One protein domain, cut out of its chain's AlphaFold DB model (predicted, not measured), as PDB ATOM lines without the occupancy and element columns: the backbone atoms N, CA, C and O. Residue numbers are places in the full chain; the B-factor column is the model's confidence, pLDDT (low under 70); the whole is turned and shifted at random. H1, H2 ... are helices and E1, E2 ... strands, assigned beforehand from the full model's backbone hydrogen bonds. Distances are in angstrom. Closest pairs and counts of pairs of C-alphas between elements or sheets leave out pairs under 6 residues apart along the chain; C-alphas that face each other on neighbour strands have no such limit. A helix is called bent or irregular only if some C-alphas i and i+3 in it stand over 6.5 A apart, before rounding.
ATOM      1  N   THR A   4     -46.232   5.144 -44.630       89.06
ATOM      2  CA  THR A   4     -45.032   5.928 -44.924       89.06
ATOM      3  C   THR A   4     -44.564   6.608 -43.646       89.06
ATOM      4  O   THR A   4     -45.380   7.094 -42.861       89.06
ATOM      5  N   TYR A   5     -43.257   6.605 -43.416       90.56
ATOM      6  CA  TYR A   5     -42.602   7.374 -42.370       90.56
ATOM      7  C   TYR A   5     -41.403   8.093 -42.971       90.56
ATOM      8  O   TYR A   5     -40.523   7.458 -43.546       90.56
ATOM      9  N   GLU A   6     -41.390   9.413 -42.870       89.25
ATOM     10  CA  GLU A   6     -40.301  10.222 -43.395       89.25
ATOM     11  C   GLU A   6     -39.106  10.156 -42.440       89.25
ATOM     12  O   GLU A   6     -39.235  10.431 -41.246       89.25
ATOM     13  N   ILE A   7     -37.940   9.774 -42.963       91.06
ATOM     14  CA  ILE A   7     -36.696   9.706 -42.203       91.06
ATOM     15  C   ILE A   7     -35.711  10.760 -42.692       91.06
ATOM     16  O   ILE A   7     -35.544  11.021 -43.882       91.06
ATOM     17  N   GLN A   8     -35.001  11.344 -41.732       90.31
ATOM     18  CA  GLN A   8     -34.023  12.407 -41.949       90.31
ATOM     19  C   GLN A   8     -32.671  11.828 -42.398       90.31
ATOM     20  O   GLN A   8     -31.663  11.943 -41.692       90.31
ATOM     21  N   VAL A   9     -32.682  11.145 -43.543       88.06
ATOM     22  CA  VAL A   9     -31.522  10.561 -44.223       88.06
ATOM     23  C   VAL A   9     -31.505  11.093 -45.650       88.06
ATOM     24  O   VAL A   9     -32.486  10.936 -46.374       88.06
ATOM     25  N   LEU A  10     -30.384  11.694 -46.052       87.44
ATOM     26  CA  LEU A  10     -30.203  12.183 -47.418       87.44
ATOM     27  C   LEU A  10     -30.236  11.007 -48.408       87.44
ATOM     28  O   LEU A  10     -29.555  10.006 -48.150       87.44
ATOM     29  N   PRO A  11     -30.921  11.127 -49.559       87.81
ATOM     30  CA  PRO A  11     -30.980  10.065 -50.563       87.81
ATOM     31  C   PRO A  11     -29.603   9.526 -50.981       87.81
ATOM     32  O   PRO A  11     -29.417   8.319 -51.098       87.81
ATOM     33  N   GLN A  12     -28.596  10.395 -51.104       86.25
ATOM     34  CA  GLN A  12     -27.216  10.008 -51.437       86.25
ATOM     35  C   GLN A  12     -26.536   9.114 -50.385       86.25
ATOM     36  O   GLN A  12     -25.643   8.336 -50.710       86.25
ATOM     37  N   ASN A  13     -26.989   9.172 -49.130       88.12
ATOM     38  CA  ASN A  13     -26.434   8.400 -48.020       88.12
ATOM     39  C   ASN A  13     -27.235   7.124 -47.727       88.12
ATOM     40  O   ASN A  13     -26.859   6.355 -46.837       88.12
ATOM     41  N   ILE A  14     -28.306   6.847 -48.483       90.19
ATOM     42  CA  ILE A  14     -29.177   5.696 -48.223       90.19
ATOM     43  C   ILE A  14     -28.432   4.363 -48.334       90.19
ATOM     44  O   ILE A  14     -28.692   3.438 -47.566       90.19
ATOM     45  N   GLY A  15     -27.448   4.272 -49.234       88.94
ATOM     46  CA  GLY A  15     -26.596   3.091 -49.366       88.94
ATOM     47  C   GLY A  15     -25.783   2.818 -48.097       88.94
ATOM     48  O   GLY A  15     -25.750   1.686 -47.616       88.94
ATOM     49  N   ALA A  16     -25.189   3.859 -47.506       88.19
ATOM     50  CA  ALA A  16     -24.459   3.757 -46.241       88.19
ATOM     51  C   ALA A  16     -25.400   3.447 -45.063       88.19
ATOM     52  O   ALA A  16     -25.070   2.625 -44.207       88.19
ATOM     53  N   PHE A  17     -26.597   4.038 -45.059       92.06
ATOM     54  CA  PHE A  17     -27.638   3.757 -44.071       92.06
ATOM     55  C   PHE A  17     -28.091   2.285 -44.095       92.06
ATOM     56  O   PHE A  17     -28.174   1.642 -43.049       92.06
ATOM     57  N   ILE A  18     -28.316   1.716 -45.286       93.25
ATOM     58  CA  ILE A  18     -28.665   0.295 -45.491       93.25
ATOM     59  C   ILE A  18     -27.482  -0.630 -45.162       93.25
ATOM     60  O   ILE A  18     -27.668  -1.731 -44.624       93.25
ATOM     61  N   GLY A  19     -26.266  -0.169 -45.453       90.81
ATOM     62  CA  GLY A  19     -25.015  -0.873 -45.221       90.81
ATOM     63  C   GLY A  19     -24.673  -1.902 -46.309       90.81
ATOM     64  O   GLY A  19     -25.529  -2.325 -47.095       90.81
ATOM     65  N   PRO A  20     -23.406  -2.356 -46.356       88.19
ATOM     66  CA  PRO A  20     -22.948  -3.328 -47.342       88.19
ATOM     67  C   PRO A  20     -23.743  -4.631 -47.219       88.19
ATOM     68  O   PRO A  20     -23.888  -5.186 -46.127       88.19
ATOM     69  N   LYS A  21     -24.280  -5.119 -48.345       91.38
ATOM     70  CA  LYS A  21     -25.153  -6.312 -48.404       91.38
ATOM     71  C   LYS A  21     -26.369  -6.232 -47.453       91.38
ATOM     72  O   LYS A  21     -26.863  -7.264 -46.985       91.38
ATOM     73  N   GLY A  22     -26.826  -5.016 -47.136       91.38
ATOM     74  CA  GLY A  22     -27.952  -4.765 -46.233       91.38
ATOM     75  C   GLY A  22     -27.669  -5.099 -44.769       91.38
ATOM     76  O   GLY A  22     -28.591  -5.453 -44.039       91.38
ATOM     77  N   SER A  23     -26.411  -5.069 -44.326       93.94
ATOM     78  CA  SER A  23     -26.039  -5.455 -42.959       93.94
ATOM     79  C   SER A  23     -26.734  -4.609 -41.883       93.94
ATOM     80  O   SER A  23     -27.272  -5.172 -40.928       93.94
ATOM     81  N   ASN A  24     -26.792  -3.284 -42.050       92.38
ATOM     82  CA  ASN A  24     -27.497  -2.396 -41.121       92.38
ATOM     83  C   ASN A  24     -29.009  -2.587 -41.219       92.38
ATOM     84  O   ASN A  24     -29.684  -2.639 -40.195       92.38
ATOM     85  N   PHE A  25     -29.536  -2.802 -42.426       93.75
ATOM     86  CA  PHE A  25     -30.944  -3.142 -42.619       93.75
ATOM     87  C   PHE A  25     -31.363  -4.407 -41.861       93.75
ATOM     88  O   PHE A  25     -32.360  -4.405 -41.142       93.75
ATOM     89  N   LYS A  26     -30.567  -5.476 -41.946       93.69
ATOM     90  CA  LYS A  26     -30.812  -6.723 -41.207       93.69
ATOM     91  C   LYS A  26     -30.793  -6.498 -39.693       93.69
ATOM     92  O   LYS A  26     -31.658  -7.024 -38.997       93.69
ATOM     93  N   LYS A  27     -29.858  -5.678 -39.192       93.94
ATOM     94  CA  LYS A  27     -29.808  -5.282 -37.773       93.94
ATOM     95  C   LYS A  27     -31.054  -4.499 -37.358       93.94
ATOM     96  O   LYS A  27     -31.634  -4.830 -36.332       93.94
ATOM     97  N   MET A  28     -31.499  -3.536 -38.168       94.88
ATOM     98  CA  MET A  28     -32.734  -2.781 -37.919       94.88
ATOM     99  C   MET A  28     -33.938  -3.712 -37.775       94.88
ATOM    100  O   MET A  28     -34.638  -3.652 -36.768       94.88
ATOM    101  N   ILE A  29     -34.149  -4.615 -38.738       94.44
ATOM    102  CA  ILE A  29     -35.265  -5.571 -38.698       94.44
ATOM    103  C   ILE A  29     -35.162  -6.496 -37.482       94.44
ATOM    104  O   ILE A  29     -36.166  -6.736 -36.811       94.44
ATOM    105  N   SER A  30     -33.962  -6.989 -37.174       93.62
ATOM    106  CA  SER A  30     -33.738  -7.819 -35.990       93.62
ATOM    107  C   SER A  30     -34.099  -7.077 -34.702       93.62
ATOM    108  O   SER A  30     -34.797  -7.640 -33.866       93.62
ATOM    109  N   GLU A  31     -33.656  -5.832 -34.534       94.44
ATOM    110  CA  GLU A  31     -33.956  -5.029 -33.341       94.44
ATOM    111  C   GLU A  31     -35.446  -4.688 -33.232       94.44
ATOM    112  O   GLU A  31     -36.017  -4.768 -32.145       94.44
ATOM    113  N   MET A  32     -36.118  -4.408 -34.355       94.81
ATOM    114  CA  MET A  32     -37.576  -4.241 -34.375       94.81
ATOM    115  C   MET A  32     -38.284  -5.497 -33.866       94.81
ATOM    116  O   MET A  32     -39.138  -5.404 -32.987       94.81
ATOM    117  N   LYS A  33     -37.925  -6.677 -34.386       94.31
ATOM    118  CA  LYS A  33     -38.548  -7.940 -33.967       94.31
ATOM    119  C   LYS A  33     -38.255  -8.269 -32.505       94.31
ATOM    120  O   LYS A  33     -39.174  -8.662 -31.793       94.31
ATOM    121  N   LYS A  34     -37.023  -8.043 -32.036       94.38
ATOM    122  CA  LYS A  34     -36.645  -8.237 -30.627       94.38
ATOM    123  C   LYS A  34     -37.493  -7.379 -29.698       94.38
ATOM    124  O   LYS A  34     -38.065  -7.909 -28.755       94.38
ATOM    125  N   LYS A  35     -37.637  -6.083 -29.999       94.31
ATOM    126  CA  LYS A  35     -38.472  -5.177 -29.198       94.31
ATOM    127  C   LYS A  35     -39.953  -5.546 -29.232       94.31
ATOM    128  O   LYS A  35     -40.618  -5.436 -28.212       94.31
ATOM    129  N   ILE A  36     -40.476  -5.998 -30.374       94.00
ATOM    130  CA  ILE A  36     -41.876  -6.447 -30.472       94.00
ATOM    131  C   ILE A  36     -42.132  -7.689 -29.605       94.00
ATOM    132  O   ILE A  36     -43.209  -7.804 -29.026       94.00
ATOM    133  N   LEU A  37     -41.163  -8.604 -29.523       93.12
ATOM    134  CA  LEU A  37     -41.237  -9.827 -28.716       93.12
ATOM    135  C   LEU A  37     -40.774  -9.635 -27.263       93.12
ATOM    136  O   LEU A  37     -40.751 -10.608 -26.516       93.12
ATOM    137  N   ASP A  38     -40.359  -8.422 -26.886       92.50
ATOM    138  CA  ASP A  38     -39.716  -8.107 -25.603       92.50
ATOM    139  C   ASP A  38     -38.522  -9.030 -25.264       92.50
ATOM    140  O   ASP A  38     -38.319  -9.484 -24.136       92.50
ATOM    141  N   LYS A  39     -37.701  -9.338 -26.276       89.81
ATOM    142  CA  LYS A  39     -36.509 -10.183 -26.139       89.81
ATOM    143  C   LYS A  39     -35.222  -9.375 -26.151       89.81
ATOM    144  O   LYS A  39     -35.012  -8.513 -26.998       89.81
ATOM    145  N   ARG A  40     -34.305  -9.733 -25.250       83.88
ATOM    146  CA  ARG A  40     -32.936  -9.183 -25.209       83.88
ATOM    147  C   ARG A  40     -31.912 -10.035 -25.972       83.88
ATOM    148  O   ARG A  40     -30.853  -9.529 -26.328       83.88
ATOM    149  N   SER A  41     -32.220 -11.307 -26.221       86.44
ATOM    150  CA  SER A  41     -31.324 -12.308 -26.820       86.44
ATOM    151  C   SER A  41     -31.751 -12.710 -28.243       86.44
ATOM    152  O   SER A  41     -32.515 -11.997 -28.896       86.44
ATOM    153  N   GLU A  42     -31.215 -13.828 -28.746       86.50
ATOM    154  CA  GLU A  42     -31.599 -14.420 -30.032       86.50
ATOM    155  C   GLU A  42     -33.102 -14.722 -30.125       86.50
ATOM    156  O   GLU A  42     -33.750 -15.092 -29.142       86.50
ATOM    157  N   ILE A  43     -33.633 -14.533 -31.334       89.44
ATOM    158  CA  ILE A  43     -35.007 -14.856 -31.728       89.44
ATOM    159  C   ILE A  43     -34.966 -16.235 -32.389       89.44
ATOM    160  O   ILE A  43     -34.114 -16.454 -33.255       89.44
ATOM    161  N   THR A  44     -35.865 -17.148 -32.017       90.81
ATOM    162  CA  THR A  44     -35.932 -18.459 -32.682       90.81
ATOM    163  C   THR A  44     -36.529 -18.333 -34.094       90.81
ATOM    164  O   THR A  44     -37.192 -17.335 -34.396       90.81
ATOM    165  N   PRO A  45     -36.324 -19.308 -34.996       91.00
ATOM    166  CA  PRO A  45     -36.922 -19.270 -36.333       91.00
ATOM    167  C   PRO A  45     -38.451 -19.110 -36.318       91.00
ATOM    168  O   PRO A  45     -38.998 -18.315 -37.080       91.00
ATOM    169  N   GLU A  46     -39.141 -19.777 -35.394       90.69
ATOM    170  CA  GLU A  46     -40.603 -19.728 -35.272       90.69
ATOM    171  C   GLU A  46     -41.079 -18.328 -34.855       90.69
ATOM    172  O   GLU A  46     -42.025 -17.761 -35.409       90.69
ATOM    173  N   GLU A  47     -40.380 -17.721 -33.897       90.19
ATOM    174  CA  GLU A  47     -40.650 -16.357 -33.446       90.19
ATOM    175  C   GLU A  47     -40.346 -15.330 -34.532       90.19
ATOM    176  O   GLU A  47     -41.069 -14.340 -34.691       90.19
ATOM    177  N   TRP A  48     -39.299 -15.578 -35.317       89.81
ATOM    178  CA  TRP A  48     -38.967 -14.746 -36.456       89.81
ATOM    179  C   TRP A  48     -40.103 -14.738 -37.481       89.81
ATOM    180  O   TRP A  48     -40.466 -13.667 -37.976       89.81
ATOM    181  N   GLU A  49     -40.695 -15.891 -37.778       90.88
ATOM    182  CA  GLU A  49     -41.807 -16.021 -38.724       90.88
ATOM    183  C   GLU A  49     -43.122 -15.435 -38.190       90.88
ATOM    184  O   GLU A  49     -43.921 -14.904 -38.966       90.88
ATOM    185  N   SER A  50     -43.312 -15.415 -36.866       90.38
ATOM    186  CA  SER A  50     -44.518 -14.869 -36.221       90.38
ATOM    187  C   SER A  50     -44.754 -13.367 -36.479       90.38
ATOM    188  O   SER A  50     -45.884 -12.869 -36.363       90.38
ATOM    189  N   ILE A  51     -43.699 -12.633 -36.859       90.69
ATOM    190  CA  ILE A  51     -43.733 -11.191 -37.121       90.69
ATOM    191  C   ILE A  51     -43.335 -10.894 -38.565       90.69
ATOM    192  O   ILE A  51     -42.168 -10.979 -38.960       90.69
ATOM    193  N   THR A  52     -44.304 -10.412 -39.340       89.88
ATOM    194  CA  THR A  52     -44.069  -9.874 -40.681       89.88
ATOM    195  C   THR A  52     -43.844  -8.363 -40.625       89.88
ATOM    196  O   THR A  52     -44.752  -7.599 -40.285       89.88
ATOM    197  N   ILE A  53     -42.639  -7.933 -41.004       91.25
ATOM    198  CA  ILE A  53     -42.289  -6.533 -41.259       91.25
ATOM    199  C   ILE A  53     -41.801  -6.458 -42.701       91.25
ATOM    200  O   ILE A  53     -40.831  -7.121 -43.059       91.25
ATOM    201  N   LEU A  54     -42.464  -5.646 -43.520       90.88
ATOM    202  CA  LEU A  54     -41.909  -5.201 -44.796       90.88
ATOM    203  C   LEU A  54     -41.426  -3.772 -44.603       90.88
ATOM    204  O   LEU A  54     -42.171  -2.972 -44.046       90.88
ATOM    205  N   LEU A  55     -40.210  -3.470 -45.044       92.12
ATOM    206  CA  LEU A  55     -39.611  -2.142 -44.981       92.12
ATOM    207  C   LEU A  55     -38.880  -1.887 -46.301       92.12
ATOM    208  O   LEU A  55     -38.105  -2.727 -46.756       92.12
ATOM    209  N   LYS A  56     -39.144  -0.742 -46.915       92.44
ATOM    210  CA  LYS A  56     -38.528  -0.273 -48.153       92.44
ATOM    211  C   LYS A  56     -38.178   1.198 -47.975       92.44
ATOM    212  O   LYS A  56     -38.927   1.928 -47.335       92.44
ATOM    213  N   PHE A  57     -37.061   1.622 -48.549       93.00
ATOM    214  CA  PHE A  57     -36.699   3.032 -48.605       93.00
ATOM    215  C   PHE A  57     -36.883   3.547 -50.021       93.00
ATOM    216  O   PHE A  57     -36.476   2.886 -50.979       93.00
ATOM    217  N   GLU A  58     -37.504   4.709 -50.141       91.00
ATOM    218  CA  GLU A  58     -37.689   5.409 -51.404       91.00
ATOM    219  C   GLU A  58     -37.095   6.802 -51.277       91.00
ATOM    220  O   GLU A  58     -37.397   7.535 -50.334       91.00
ATOM    221  N   ALA A  59     -36.215   7.136 -52.220       85.75
ATOM    222  CA  ALA A  59     -35.680   8.479 -52.329       85.75
ATOM    223  C   ALA A  59     -36.831   9.448 -52.614       85.75
ATOM    224  O   ALA A  59     -37.667   9.195 -53.481       85.75
ATOM    225  N   THR A  60     -36.855  10.544 -51.871       84.56
ATOM    226  CA  THR A  60     -37.763  11.667 -52.088       84.56
ATOM    227  C   THR A  60     -36.999  12.826 -52.707       84.56
ATOM    228  O   THR A  60     -35.779  12.917 -52.566       84.56
ATOM    229  N   GLU A  61     -37.706  13.707 -53.412       76.69
ATOM    230  CA  GLU A  61     -37.130  14.973 -53.855       76.69
ATOM    231  C   GLU A  61     -36.840  15.835 -52.617       76.69
ATOM    232  O   GLU A  61     -37.762  16.269 -51.929       76.69
ATOM    233  N   GLY A  62     -35.558  16.023 -52.296       76.81
ATOM    234  CA  GLY A  62     -35.103  16.832 -51.164       76.81
ATOM    235  C   GLY A  62     -34.126  16.111 -50.235       76.81
ATOM    236  O   GLY A  62     -33.451  15.155 -50.615       76.81
ATOM    237  N   ASP A  63     -34.059  16.595 -48.994       80.94
ATOM    238  CA  ASP A  63     -33.068  16.177 -47.992       80.94
ATOM    239  C   ASP A  63     -33.535  15.008 -47.102       80.94
ATOM    240  O   ASP A  63     -32.925  14.690 -46.075       80.94
ATOM    241  N   THR A  64     -34.632  14.352 -47.473       86.94
ATOM    242  CA  THR A  64     -35.221  13.259 -46.698       86.94
ATOM    243  C   THR A  64     -35.429  12.019 -47.556       86.94
ATOM    244  O   THR A  64     -35.373  12.061 -48.787       86.94
ATOM    245  N   THR A  65     -35.616  10.880 -46.892       90.69
ATOM    246  CA  THR A  65     -35.930   9.596 -47.524       90.69
ATOM    247  C   THR A  65     -37.212   9.061 -46.900       90.69
ATOM    248  O   THR A  65     -37.392   9.129 -45.685       90.69
ATOM    249  N   ASN A  66     -38.092   8.466 -47.699       91.56
ATOM    250  CA  ASN A  66     -39.296   7.820 -47.193       91.56
ATOM    251  C   ASN A  66     -39.028   6.361 -46.821       91.56
ATOM    252  O   ASN A  66     -38.597   5.559 -47.646       91.56
ATOM    253  N   ALA A  67     -39.342   5.989 -45.582       92.19
ATOM    254  CA  ALA A  67     -39.427   4.607 -45.133       92.19
ATOM    255  C   ALA A  67     -40.871   4.105 -45.296       92.19
ATOM    256  O   ALA A  67     -41.768   4.439 -44.519       92.19
ATOM    257  N   LEU A  68     -41.105   3.282 -46.312       91.75
ATOM    258  CA  LEU A  68     -42.359   2.570 -46.517       91.75
ATOM    259  C   LEU A  68     -42.348   1.270 -45.726       91.75
ATOM    260  O   LEU A  68     -41.462   0.439 -45.919       91.75
ATOM    261  N   TYR A  69     -43.349   1.045 -44.881       91.69
ATOM    262  CA  TYR A  69     -43.434  -0.174 -44.090       91.69
ATOM    263  C   TYR A  69     -44.837  -0.769 -44.014       91.69
ATOM    264  O   TYR A  69     -45.862  -0.095 -44.145       91.69
ATOM    265  N   ARG A  70     -44.881  -2.082 -43.780       92.25
ATOM    266  CA  ARG A  70     -46.101  -2.845 -43.508       92.25
ATOM    267  C   ARG A  70     -45.877  -3.707 -42.272       92.25
ATOM    268  O   ARG A  70     -45.025  -4.591 -42.281       92.25
ATOM    269  N   CYS A  71     -46.669  -3.458 -41.233       91.38
ATOM    270  CA  CYS A  71     -46.665  -4.206 -39.975       91.38
ATOM    271  C   CYS A  71     -48.075  -4.229 -39.355       91.38
ATOM    272  O   CYS A  71     -48.979  -3.517 -39.810       91.38
ATOM    273  N   LYS A  72     -48.276  -5.026 -38.297       90.75
ATOM    274  CA  LYS A  72     -49.484  -4.924 -37.457       90.75
ATOM    275  C   LYS A  72     -49.495  -3.564 -36.742       90.75
ATOM    276  O   LYS A  72     -48.442  -3.075 -36.334       90.75
ATOM    277  N   LYS A  73     -50.682  -2.971 -36.550       89.06
ATOM    278  CA  LYS A  73     -50.849  -1.627 -35.952       89.06
ATOM    279  C   LYS A  73     -50.210  -1.507 -34.561       89.06
ATOM    280  O   LYS A  73     -49.619  -0.481 -34.258       89.06
ATOM    281  N   ALA A  74     -50.266  -2.572 -33.759       91.00
ATOM    282  CA  ALA A  74     -49.656  -2.617 -32.429       91.00
ATOM    283  C   ALA A  74     -48.123  -2.449 -32.436       91.00
ATOM    284  O   ALA A  74     -47.549  -2.047 -31.434       91.00
ATOM    285  N   HIS A  75     -47.453  -2.744 -33.554       92.19
ATOM    286  CA  HIS A  75     -45.990  -2.713 -33.650       92.19
ATOM    287  C   HIS A  75     -45.451  -1.394 -34.213       92.19
ATOM    288  O   HIS A  75     -44.250  -1.148 -34.170       92.19
ATOM    289  N   GLU A  76     -46.321  -0.533 -34.742       91.88
ATOM    290  CA  GLU A  76     -45.921   0.719 -35.387       91.88
ATOM    291  C   GLU A  76     -45.088   1.657 -34.493       91.88
ATOM    292  O   GLU A  76     -44.100   2.191 -35.003       91.88
ATOM    293  N   PRO A  77     -45.401   1.849 -33.192       93.50
ATOM    294  CA  PRO A  77     -44.573   2.688 -32.324       93.50
ATOM    295  C   PRO A  77     -43.135   2.167 -32.214       93.50
ATOM    296  O   PRO A  77     -42.192   2.945 -32.319       93.50
ATOM    297  N   VAL A  78     -42.973   0.844 -32.102       93.94
ATOM    298  CA  VAL A  78     -41.663   0.183 -32.010       93.94
ATOM    299  C   VAL A  78     -40.868   0.359 -33.303       93.94
ATOM    300  O   VAL A  78     -39.673   0.643 -33.260       93.94
ATOM    301  N   LEU A  79     -41.520   0.230 -34.464       93.38
ATOM    302  CA  LEU A  79     -40.860   0.441 -35.756       93.38
ATOM    303  C   LEU A  79     -40.313   1.867 -35.878       93.38
ATOM    304  O   LEU A  79     -39.154   2.033 -36.252       93.38
ATOM    305  N   LYS A  80     -41.126   2.879 -35.546       94.12
ATOM    306  CA  LYS A  80     -40.711   4.290 -35.598       94.12
ATOM    307  C   LYS A  80     -39.557   4.566 -34.638       94.12
ATOM    308  O   LYS A  80     -38.552   5.129 -35.050       94.12
ATOM    309  N   GLU A  81     -39.653   4.075 -33.405       94.88
ATOM    310  CA  GLU A  81     -38.608   4.240 -32.391       94.88
ATOM    311  C   GLU A  81     -37.258   3.641 -32.836       94.88
ATOM    312  O   GLU A  81     -36.201   4.264 -32.683       94.88
ATOM    313  N   VAL A  82     -37.274   2.430 -33.407       94.19
ATOM    314  CA  VAL A  82     -36.049   1.792 -33.911       94.19
ATOM    315  C   VAL A  82     -35.508   2.544 -35.125       94.19
ATOM    316  O   VAL A  82     -34.306   2.803 -35.169       94.19
ATOM    317  N   LEU A  83     -36.361   2.951 -36.070       94.00
ATOM    318  CA  LEU A  83     -35.933   3.763 -37.214       94.00
ATOM    319  C   LEU A  83     -35.258   5.058 -36.751       94.00
ATOM    320  O   LEU A  83     -34.135   5.330 -37.168       94.00
ATOM    321  N   ASP A  84     -35.870   5.800 -35.830       94.62
ATOM    322  CA  ASP A  84     -35.308   7.047 -35.299       94.62
ATOM    323  C   ASP A  84     -33.961   6.832 -34.611       94.62
ATOM    324  O   ASP A  84     -33.044   7.648 -34.745       94.62
ATOM    325  N   THR A  85     -33.815   5.719 -33.890       94.56
ATOM    326  CA  THR A  85     -32.548   5.347 -33.250       94.56
ATOM    327  C   THR A  85     -31.451   5.147 -34.293       94.56
ATOM    328  O   THR A  85     -30.362   5.705 -34.160       94.56
ATOM    329  N   PHE A  86     -31.737   4.409 -35.366       93.81
ATOM    330  CA  PHE A  86     -30.770   4.179 -36.439       93.81
ATOM    331  C   PHE A  86     -30.480   5.441 -37.255       93.81
ATOM    332  O   PHE A  86     -29.331   5.660 -37.631       93.81
ATOM    333  N   VAL A  87     -31.470   6.309 -37.474       93.38
ATOM    334  CA  VAL A  87     -31.260   7.621 -38.109       93.38
ATOM    335  C   VAL A  87     -30.307   8.476 -37.270       93.38
ATOM    336  O   VAL A  87     -29.366   9.054 -37.812       93.38
ATOM    337  N   LYS A  88     -30.491   8.523 -35.943       92.62
ATOM    338  CA  LYS A  88     -29.585   9.246 -35.034       92.62
ATOM    339  C   LYS A  88     -28.164   8.686 -35.080       92.62
ATOM    340  O   LYS A  88     -27.219   9.459 -35.209       92.62
ATOM    341  N   LEU A  89     -28.013   7.361 -35.011       89.75
ATOM    342  CA  LEU A  89     -26.705   6.705 -35.113       89.75
ATOM    343  C   LEU A  89     -26.024   7.031 -36.445       89.75
ATOM    344  O   LEU A  89     -24.864   7.439 -36.458       89.75
ATOM    345  N   HIS A  90     -26.768   6.947 -37.546       90.69
ATOM    346  CA  HIS A  90     -26.257   7.251 -38.875       90.69
ATOM    347  C   HIS A  90     -25.798   8.706 -39.017       90.69
ATOM    348  O   HIS A  90     -24.743   8.954 -39.598       90.69
ATOM    349  N   LYS A  91     -26.534   9.674 -38.454       88.50
ATOM    350  CA  LYS A  91     -26.107  11.084 -38.444       88.50
ATOM    351  C   LYS A  91     -24.759  11.257 -37.741       88.50
ATOM    352  O   LYS A  91     -23.853  11.862 -38.309       88.50
ATOM    353  N   VAL A  92     -24.592  10.657 -36.560       86.75
ATOM    354  CA  VAL A  92     -23.324  10.702 -35.808       86.75
ATOM    355  C   VAL A  92     -22.179  10.045 -36.589       86.75
ATOM    356  O   VAL A  92     -21.049  10.538 -36.572       86.75
ATOM    357  N   GLU A  93     -22.441   8.929 -37.267       85.12
ATOM    358  CA  GLU A  93     -21.446   8.240 -38.094       85.12
ATOM    359  C   GLU A  93     -21.045   9.060 -39.325       85.12
ATOM    360  O   GLU A  93     -19.846   9.219 -39.571       85.12
ATOM    361  N   ASN A  94     -22.012   9.644 -40.038       84.38
ATOM    362  CA  ASN A  94     -21.746  10.531 -41.170       84.38
ATOM    363  C   ASN A  94     -20.955  11.763 -40.743       84.38
ATOM    364  O   ASN A  94     -19.973  12.101 -41.389       84.38
ATOM    365  N   GLU A  95     -21.303  12.406 -39.628       82.81
ATOM    366  CA  GLU A  95     -20.532  13.548 -39.128       82.81
ATOM    367  C   GLU A  95     -19.078  13.173 -38.826       82.81
ATOM    368  O   GLU A  95     -18.156  13.929 -39.136       82.81
ATOM    369  N   LYS A  96     -18.841  12.001 -38.223       78.62
ATOM    370  CA  LYS A  96     -17.478  11.496 -37.985       78.62
ATOM    371  C   LYS A  96     -16.750  11.223 -39.298       78.62
ATOM    372  O   LYS A  96     -15.547  11.473 -39.379       78.62
ATOM    373  N   PHE A  97     -17.452  10.692 -40.291       75.00
ATOM    374  CA  PHE A  97     -16.901  10.417 -41.609       75.00
ATOM    375  C   PHE A  97     -16.526  11.709 -42.342       75.00
ATOM    376  O   PHE A  97     -15.374  11.854 -42.744       75.00
ATOM    377  N   GLU A  98     -17.431  12.684 -42.404       76.00
ATOM    378  CA  GLU A  98     -17.181  13.998 -43.002       76.00
ATOM    379  C   GLU A  98     -16.040  14.730 -42.290       76.00
ATOM    380  O   GLU A  98     -15.123  15.237 -42.934       76.00
ATOM    381  N   LYS A  99     -15.991  14.694 -40.953       72.75
ATOM    382  CA  LYS A  99     -14.857  15.253 -40.195       72.75
ATOM    383  C   LYS A  99     -13.526  14.597 -40.577       72.75
ATOM    384  O   LYS A  99     -12.534  15.303 -40.741       72.75
ATOM    385  N   LYS A 100     -13.487  13.269 -40.744       68.25
ATOM    386  CA  LYS A 100     -12.280  12.550 -41.200       68.25
ATOM    387  C   LYS A 100     -11.906  12.910 -42.636       68.25
ATOM    388  O   LYS A 100     -10.723  13.083 -42.923       68.25
ATOM    389  N   LYS A 101     -12.899  13.055 -43.510       69.94
ATOM    390  CA  LYS A 101     -12.728  13.486 -44.898       69.94
ATOM    391  C   LYS A 101     -12.099  14.884 -44.970       69.94
ATOM    392  O   LYS A 101     -11.114  15.075 -45.682       69.94
ATOM    393  N   ILE A 102     -12.591  15.819 -44.150       71.06
ATOM    394  CA  ILE A 102     -12.100  17.203 -44.052       71.06
ATOM    395  C   ILE A 102     -10.691  17.277 -43.445       71.06
ATOM    396  O   ILE A 102      -9.848  18.027 -43.950       71.06
TER     397      ILE A 102
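AT A GLANCE: This is residues 4 to 102 of the 230 residues of an uncharacterized protein of Candidatus Marinimicrobia bacterium (UniProt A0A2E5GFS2). A small three-stranded sheet has one face covered by a long helix, H4, and a second long helix, H2, packs on H4 and only grazes the sheet. H1 makes a corner with H2 near the ends of E2 and E3 that their turn joins, H3 lies far from the mean of the C-alphas, and residues 95 to 102 of H4 stick out. The printed part has 99 residues, with named elements E1 H1 H2 H3 E2 E3 H4 along the chain; the sheet's order is E1 E3 E2, antiparallel. The class is mixed, helices and strands; the whole is compact, with a radius of gyration of the C-alphas of 14.3 A, yet elongated, spanning 47 by 28 by 22 A.

IN THESE COORDINATES: Find C-alpha 4 at (-45.032, 5.928, -44.924), where E1, residues 4 to 7, begins. E3, residues 65 to 70, is 16.6 A long and E2, residues 54 to 59, 16.8 A. H4, residues 73 to 102, runs 43.8 A to C-alpha 102 at (-12.100, 17.203, -44.052). H2, residues 20 to 36, is 25.5 A long; H1 is residues 11 to 18, 11.2 A, and H3 residues 45 to 50, 8.8 A. H1, H2 and H4 are irregular: C-alphas 12 and 15 are 7.2 A apart, 21 and 24 8.6 A, 74 and 77 7.3 A.

HOW THE PARTS SIT: Begin at inner strand E3: N 5 and O 67 of E1 and E3 are 2.9 A apart, within hydrogen-bond range, and in the hairpin of E2 and E3 so are N 56 and O 68, at 2.8 A. The domain has two layers, a sheet with helices on one face: H1 and H4. H4 lies over E1 and E3 at a height over the sheet of 7.9 A, and only just along the strands, at 27 degrees to E3 on the local plane. H2 touches residues 75 to 86 of H4 alone, closest at the C-alphas of Met 32 and Leu 79, 5.9 A, opposite ways at 37 degrees, only just a steep tilt. H1 and H2 touch only at the corner, closest at the C-alphas of Ile 18 and Phe 25, 5.0 A. H3 is not on the sheet, and is close but not clearly touching H2: their closest C-alphas, of Lys 33 and Trp 48, are 7.3 A apart. Every O i to N i+4 pair is within hydrogen-bond range in H3, but 2 of 4 in H1, 11 of 13 in H2 and 24 of 26 in H4.

THE WHOLE: Look to Glu 46 and Ile 102 for the two C-alphas farthest apart, 47.5 A. The printed part has no cut and no long link. Mean pLDDT of the printed part is 89.3; residues 100 to 101 are under 70.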